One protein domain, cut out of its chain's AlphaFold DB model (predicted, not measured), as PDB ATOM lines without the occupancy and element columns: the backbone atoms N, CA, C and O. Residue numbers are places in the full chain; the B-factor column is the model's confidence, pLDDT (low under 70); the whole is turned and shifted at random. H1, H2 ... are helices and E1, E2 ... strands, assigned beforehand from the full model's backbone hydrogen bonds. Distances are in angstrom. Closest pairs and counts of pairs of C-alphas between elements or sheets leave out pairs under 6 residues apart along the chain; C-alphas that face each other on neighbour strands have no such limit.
ATOM      1  N   GLN A   2     180.941 156.014 101.031       89.81
ATOM      2  CA  GLN A   2     179.732 156.642 100.469       89.81
ATOM      3  C   GLN A   2     178.468 156.447 101.324       89.81
ATOM      4  O   GLN A   2     177.892 157.429 101.770       89.81
ATOM      5  N   ARG A   3     178.091 155.193 101.620       88.81
ATOM      6  CA  ARG A   3     176.894 154.882 102.421       88.81
ATOM      7  C   ARG A   3     176.887 155.590 103.777       88.81
ATOM      8  O   ARG A   3     175.895 156.186 104.149       88.81
ATOM      9  N   MET A   4     178.025 155.591 104.462       87.88
ATOM     10  CA  MET A   4     178.187 156.223 105.770       87.88
ATOM     11  C   MET A   4     177.976 157.741 105.723       87.88
ATOM     12  O   MET A   4     177.348 158.296 106.618       87.88
ATOM     13  N   LEU A   5     178.473 158.413 104.680       89.81
ATOM     14  CA  LEU A   5     178.240 159.846 104.489       89.81
ATOM     15  C   LEU A   5     176.780 160.133 104.119       89.81
ATOM     16  O   LEU A   5     176.216 161.118 104.589       89.81
ATOM     17  N   THR A   6     176.155 159.272 103.313       91.31
ATOM     18  CA  THR A   6     174.721 159.368 103.013       91.31
ATOM     19  C   THR A   6     173.888 159.216 104.285       91.31
ATOM     20  O   THR A   6     173.058 160.074 104.565       91.31
ATOM     21  N   ASP A   7     174.154 158.188 105.090       88.69
ATOM     22  CA  ASP A   7     173.450 157.928 106.348       88.69
ATOM     23  C   ASP A   7     173.641 159.088 107.343       88.69
ATOM     24  O   ASP A   7     172.686 159.510 107.997       88.69
ATOM     25  N   PHE A   8     174.841 159.673 107.401       89.06
ATOM     26  CA  PHE A   8     175.120 160.877 108.187       89.06
ATOM     27  C   PHE A   8     174.214 162.048 107.791       89.06
ATOM     28  O   PHE A   8     173.534 162.608 108.652       89.06
ATOM     29  N   TRP A   9     174.149 162.389 106.503       90.94
ATOM     30  CA  TRP A   9     173.311 163.495 106.034       90.94
ATOM     31  C   TRP A   9     171.817 163.219 106.223       90.94
ATOM     32  O   TRP A   9     171.088 164.102 106.671       90.94
ATOM     33  N   VAL A  10     171.366 161.992 105.948       93.12
ATOM     34  CA  VAL A  10     169.969 161.575 106.154       93.12
ATOM     35  C   VAL A  10     169.590 161.644 107.633       93.12
ATOM     36  O   VAL A  10     168.523 162.158 107.969       93.12
ATOM     37  N   SER A  11     170.458 161.173 108.532       90.12
ATOM     38  CA  SER A  11     170.201 161.207 109.976       90.12
ATOM     39  C   SER A  11     170.088 162.633 110.507       90.12
ATOM     40  O   SER A  11     169.161 162.919 111.261       90.12
ATOM     41  N   PHE A  12     170.954 163.539 110.048       90.69
ATOM     42  CA  PHE A  12     170.877 164.953 110.394       90.69
ATOM     43  C   PHE A  12     169.584 165.594 109.882       90.69
ATOM     44  O   PHE A  12     168.888 166.252 110.647       90.69
ATOM     45  N   ALA A  13     169.221 165.356 108.618       92.88
ATOM     46  CA  ALA A  13     168.002 165.909 108.029       92.88
ATOM     47  C   ALA A  13     166.717 165.390 108.699       92.88
ATOM     48  O   ALA A  13     165.707 166.085 108.710       92.88
ATOM     49  N   THR A  14     166.753 164.172 109.244       92.56
ATOM     50  CA  THR A  14     165.579 163.521 109.845       92.56
ATOM     51  C   THR A  14     165.448 163.817 111.338       92.56
ATOM     52  O   THR A  14     164.339 164.006 111.827       92.56
ATOM     53  N   ASN A  15     166.565 163.837 112.071       87.69
ATOM     54  CA  ASN A  15     166.570 163.848 113.538       87.69
ATOM     55  C   ASN A  15     167.254 165.083 114.141       87.69
ATOM     56  O   ASN A  15     167.401 165.144 115.359       87.69
ATOM     57  N   GLU A  16     167.769 166.001 113.315       82.50
ATOM     58  CA  GLU A  16     168.630 167.138 113.703       82.50
ATOM     59  C   GLU A  16     169.941 166.753 114.416       82.50
ATOM     60  O   GLU A  16     170.745 167.612 114.787       82.50
ATOM     61  N   VAL A  17     170.172 165.455 114.608       82.44
ATOM     62  CA  VAL A  17     171.346 164.881 115.250       82.44
ATOM     63  C   VAL A  17     171.998 163.945 114.251       82.44
ATOM     64  O   VAL A  17     171.417 162.947 113.823       82.44
ATOM     65  N   SER A  18     173.224 164.280 113.877       80.12
ATOM     66  CA  SER A  18     174.028 163.453 112.996       80.12
ATOM     67  C   SER A  18     174.467 162.177 113.714       80.12
ATOM     68  O   SER A  18     175.152 162.239 114.732       80.12
ATOM     69  N   ASN A  19     174.124 161.018 113.158       76.56
ATOM     70  CA  ASN A  19     174.624 159.728 113.617       76.56
ATOM     71  C   ASN A  19     175.676 159.211 112.630       76.56
ATOM     72  O   ASN A  19     175.355 158.893 111.485       76.56
ATOM     73  N   ILE A  20     176.937 159.134 113.059       80.19
ATOM     74  CA  ILE A  20     178.029 158.627 112.222       80.19
ATOM     75  C   ILE A  20     179.037 157.827 113.039       80.19
ATOM     76  O   ILE A  20     179.628 158.318 113.997       80.19
ATOM     77  N   GLY A  21     179.230 156.565 112.646       74.00
ATOM     78  CA  GLY A  21     180.286 155.704 113.189       74.00
ATOM     79  C   GLY A  21     180.249 155.496 114.708       74.00
ATOM     80  O   GLY A  21     181.278 155.166 115.282       74.00
ATOM     81  N   GLY A  22     179.105 155.725 115.369       78.81
ATOM     82  CA  GLY A  22     178.977 155.638 116.830       78.81
ATOM     83  C   GLY A  22     179.658 156.774 117.606       78.81
ATOM     84  O   GLY A  22     179.743 156.705 118.831       78.81
ATOM     85  N   VAL A  23     180.139 157.818 116.923       84.38
ATOM     86  CA  VAL A  23     180.807 158.961 117.555       84.38
ATOM     87  C   VAL A  23     179.768 159.951 118.071       84.38
ATOM     88  O   VAL A  23     178.885 160.389 117.337       84.38
ATOM     89  N   GLN A  24     179.900 160.338 119.339       83.44
ATOM     90  CA  GLN A  24     179.117 161.428 119.918       83.44
ATOM     91  C   GLN A  24     179.680 162.767 119.440       83.44
ATOM     92  O   GLN A  24     180.800 163.136 119.799       83.44
ATOM     93  N   TRP A  25     178.900 163.488 118.638       85.31
ATOM     94  CA  TRP A  25     179.245 164.817 118.140       85.31
ATOM     95  C   TRP A  25     178.281 165.858 118.731       85.31
ATOM     96  O   TRP A  25     177.154 165.997 118.252       85.31
ATOM     97  N   PRO A  26     178.671 166.550 119.820       82.94
ATOM     98  CA  PRO A  26     177.800 167.513 120.481       82.94
ATOM     99  C   PRO A  26     177.652 168.800 119.660       82.94
ATOM    100  O   PRO A  26     178.498 169.136 118.830       82.94
ATOM    101  N   ARG A  27     176.583 169.557 119.938       86.44
ATOM    102  CA  ARG A  27     176.380 170.894 119.362       86.44
ATOM    103  C   ARG A  27     177.530 171.829 119.749       86.44
ATOM    104  O   ARG A  27     178.056 171.756 120.857       86.44
ATOM    105  N   LEU A  28     177.876 172.732 118.835       88.88
ATOM    106  CA  LEU A  28     178.902 173.745 119.067       88.88
ATOM    107  C   LEU A  28     178.502 174.683 120.210       88.88
ATOM    108  O   LEU A  28     177.376 175.180 120.253       88.88
ATOM    109  N   ASN A  29     179.454 174.962 121.099       90.12
ATOM    110  CA  ASN A  29     179.326 175.992 122.119       90.12
ATOM    111  C   ASN A  29     180.066 177.259 121.651       90.12
ATOM    112  O   ASN A  29     181.295 177.242 121.584       90.12
ATOM    113  N   PRO A  30     179.365 178.367 121.346       88.38
ATOM    114  CA  PRO A  30     179.998 179.583 120.830       88.38
ATOM    115  C   PRO A  30     180.907 180.279 121.853       88.38
ATOM    116  O   PRO A  30     181.771 181.061 121.467       88.38
ATOM    117  N   ASN A  31     180.733 179.992 123.145       92.25
ATOM    118  CA  ASN A  31     181.548 180.566 124.216       92.25
ATOM    119  C   ASN A  31     182.810 179.739 124.500       92.25
ATOM    120  O   ASN A  31     183.645 180.138 125.312       92.25
ATOM    121  N   GLU A  32     182.947 178.567 123.878       92.38
ATOM    122  CA  GLU A  32     184.086 177.691 124.096       92.38
ATOM    123  C   GLU A  32     185.252 178.072 123.175       92.38
ATOM    124  O   GLU A  32     185.103 178.211 121.963       92.38
ATOM    125  N   LYS A  33     186.449 178.219 123.755       89.38
ATOM    126  CA  LYS A  33     187.669 178.513 122.985       89.38
ATOM    127  C   LYS A  33     188.144 177.309 122.165       89.38
ATOM    128  O   LYS A  33     188.776 177.470 121.125       89.38
ATOM    129  N   LEU A  34     187.887 176.104 122.664       93.12
ATOM    130  CA  LEU A  34     188.246 174.854 122.017       93.12
ATOM    131  C   LEU A  34     187.163 174.486 120.997       93.12
ATOM    132  O   LEU A  34     186.026 174.197 121.359       93.12
ATOM    133  N   PHE A  35     187.519 174.469 119.718       92.62
ATOM    134  CA  PHE A  35     186.603 174.061 118.665       92.62
ATOM    135  C   PHE A  35     186.579 172.537 118.547       92.62
ATOM    136  O   PHE A  35     187.589 171.915 118.207       92.62
ATOM    137  N   HIS A  36     185.419 171.950 118.828       91.81
ATOM    138  CA  HIS A  36     185.143 170.526 118.676       91.81
ATOM    139  C   HIS A  36     184.616 170.238 117.269       91.81
ATOM    140  O   HIS A  36     183.603 170.800 116.856       91.81
ATOM    141  N   TYR A  37     185.275 169.342 116.539       91.38
ATOM    142  CA  TYR A  37     184.907 169.010 115.163       91.38
ATOM    143  C   TYR A  37     184.945 167.511 114.909       91.38
ATOM    144  O   TYR A  37     185.709 166.771 115.527       91.38
ATOM    145  N   LEU A  38     184.131 167.065 113.960       91.56
ATOM    146  CA  LEU A  38     184.155 165.690 113.499       91.56
ATOM    147  C   LEU A  38     185.302 165.508 112.496       91.56
ATOM    148  O   LEU A  38     185.310 166.118 111.429       91.56
ATOM    149  N   TYR A  39     186.274 164.668 112.839       91.94
ATOM    150  CA  TYR A  39     187.383 164.315 111.962       91.94
ATOM    151  C   TYR A  39     187.079 163.004 111.238       91.94
ATOM    152  O   TYR A  39     186.965 161.955 111.872       91.94
ATOM    153  N   ILE A  40     186.951 163.070 109.910       91.25
ATOM    154  CA  ILE A  40     186.695 161.924 109.030       91.25
ATOM    155  C   ILE A  40     187.910 161.752 108.114       91.25
ATOM    156  O   ILE A  40     188.037 162.451 107.112       91.25
ATOM    157  N   ALA A  41     188.803 160.822 108.450       90.88
ATOM    158  CA  ALA A  41     189.973 160.499 107.624       90.88
ATOM    159  C   ALA A  41     189.743 159.286 106.707       90.88
ATOM    160  O   ALA A  41     190.502 159.053 105.769       90.88
ATOM    161  N   GLY A  42     188.714 158.489 106.998       88.19
ATOM    162  CA  GLY A  42     188.394 157.246 106.305       88.19
ATOM    163  C   GLY A  42     187.221 156.532 106.972       88.19
ATOM    164  O   GLY A  42     186.679 157.013 107.964       88.19
ATOM    165  N   SER A  43     186.821 155.376 106.440       84.56
ATOM    166  CA  SER A  43     185.638 154.636 106.930       84.56
ATOM    167  C   SER A  43     185.806 154.018 108.305       84.56
ATOM    168  O   SER A  43     184.821 153.736 108.974       84.56
ATOM    169  N   ASP A  44     187.048 153.795 108.697       87.25
ATOM    170  CA  ASP A  44     187.489 153.239 109.967       87.25
ATOM    171  C   ASP A  44     188.064 154.313 110.903       87.25
ATOM    172  O   ASP A  44     188.369 154.035 112.059       87.25
ATOM    173  N   LYS A  45     188.213 155.549 110.413       89.94
ATOM    174  CA  LYS A  45     188.870 156.654 111.120       89.94
ATOM    175  C   LYS A  45     187.944 157.851 111.190       89.94
ATOM    176  O   LYS A  45     188.102 158.831 110.457       89.94
ATOM    177  N   ILE A  46     186.970 157.728 112.086       90.88
ATOM    178  CA  ILE A  46     186.025 158.783 112.432       90.88
ATOM    179  C   ILE A  46     186.097 159.003 113.931       90.88
ATOM    180  O   ILE A  46     185.905 158.074 114.710       90.88
ATOM    181  N   GLN A  47     186.398 160.230 114.330       91.75
ATOM    182  CA  GLN A  47     186.560 160.583 115.735       91.75
ATOM    183  C   GLN A  47     186.301 162.069 115.961       91.75
ATOM    184  O   GLN A  47     186.310 162.870 115.027       91.75
ATOM    185  N   MET A  48     186.125 162.447 117.225       91.44
ATOM    186  CA  MET A  48     186.112 163.852 117.611       91.44
ATOM    187  C   MET A  48     187.533 164.411 117.651       91.44
ATOM    188  O   MET A  48     188.389 163.949 118.406       91.44
ATOM    189  N   GLY A  49     187.769 165.425 116.828       91.38
ATOM    190  CA  GLY A  49     188.920 166.306 116.906       91.38
ATOM    191  C   GLY A  49     188.620 167.530 117.768       91.38
ATOM    192  O   GLY A  49     187.469 167.910 117.993       91.38
ATOM    193  N   ARG A  50     189.688 168.162 118.251       92.75
ATOM    194  CA  ARG A  50     189.624 169.435 118.970       92.75
ATOM    195  C   ARG A  50     190.803 170.317 118.597       92.75
ATOM    196  O   ARG A  50     191.914 169.815 118.449       92.75
ATOM    197  N   SER A  51     190.572 171.614 118.431       94.00
ATOM    198  CA  SER A  51     191.638 172.583 118.165       94.00
ATOM    199  C   SER A  51     191.264 173.965 118.683       94.00
ATOM    200  O   SER A  51     190.116 174.381 118.576       94.00
ATOM    201  N   ILE A  52     192.243 174.689 119.224       95.19
ATOM    202  CA  ILE A  52     192.100 176.119 119.541       95.19
ATOM    203  C   ILE A  52     192.340 177.007 118.312       95.19
ATOM    204  O   ILE A  52     191.825 178.114 118.254       95.19
ATOM    205  N   ASN A  53     193.090 176.501 117.330       94.25
ATOM    206  CA  ASN A  53     193.450 177.190 116.095       94.25
ATOM    207  C   ASN A  53     193.041 176.306 114.908       94.25
ATOM    208  O   ASN A  53     193.873 175.775 114.168       94.25
ATOM    209  N   PHE A  54     191.739 176.017 114.826       93.12
ATOM    210  CA  PHE A  54     191.186 175.189 113.759       93.12
ATOM    211  C   PHE A  54     191.432 175.861 112.408       93.12
ATOM    212  O   PHE A  54     191.167 177.052 112.267       93.12
ATOM    213  N   ASP A  55     191.974 175.097 111.462       91.50
ATOM    214  CA  ASP A  55     192.306 175.553 110.108       91.50
ATOM    215  C   ASP A  55     193.101 176.874 110.059       91.50
ATOM    216  O   ASP A  55     192.886 177.738 109.215       91.50
ATOM    217  N   GLN A  56     194.010 177.058 111.024       95.12
ATOM    218  CA  GLN A  56     194.825 178.269 111.158       95.12
ATOM    219  C   GLN A  56     194.002 179.566 111.261       95.12
ATOM    220  O   GLN A  56     194.431 180.621 110.796       95.12
ATOM    221  N   LYS A  57     192.824 179.513 111.893       92.25
ATOM    222  CA  LYS A  57     191.963 180.674 112.160       92.25
ATOM    223  C   LYS A  57     192.730 181.907 112.657       92.25
ATOM    224  O   LYS A  57     192.421 183.016 112.231       92.25
TER     225      LYS A  57
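AT A GLANCE: This is residues 2 to 57 of the 81 residues of the protein "venom carboxylesterase-6-like" of Bombus bifarius (UniProt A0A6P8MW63). A two-stranded hairpin, E1 and E2, forms one side of the model; helix H1 lies on the other side, and a long loop, residues 16 to 34, runs between them to the hairpin's open end, where the short helix H2 follows E2. The 56 printed residues hold, in order, H1, E1, E2 and H2; the sheet is E1 - E2, antiparallel, and the class is mixed. The whole is only just loose, close to compact, with a radius of gyration of the C-alphas of 12.3 A and spans of 32 by 24 by 17 A.

HOW THE PARTS SIT: E1, residues 35 to 42, and E2, residues 45 to 51, are a hairpin, antiparallel at 152 degrees; N 37 and O 49 are 3.0 A apart, within hydrogen-bond range. The closest C-alphas of E1 and H2, residues 54 to 57, are those of Phe 35 and Phe 54, 6.8 A. H1, residues 2 to 15, is apart from E2 and H2. In H1 every O i to N i+4 pair is within hydrogen-bond range; H2 is too short for such a pair.

IN THESE COORDINATES: H1 begins at C-alpha 2 (179.732, 156.642, 100.469) and measures 19.9 A, E1 20.9 A, E2 17.6 A; H2 ends at C-alpha 57 (191.963, 180.674, 112.160).

THE WHOLE: The C-alphas farthest apart, of Arg 3 and Asn 31, are 34.0 A apart. The H1 to E1 link is long. The printed part has no cut, and no printed residue is under 70 in pLDDT.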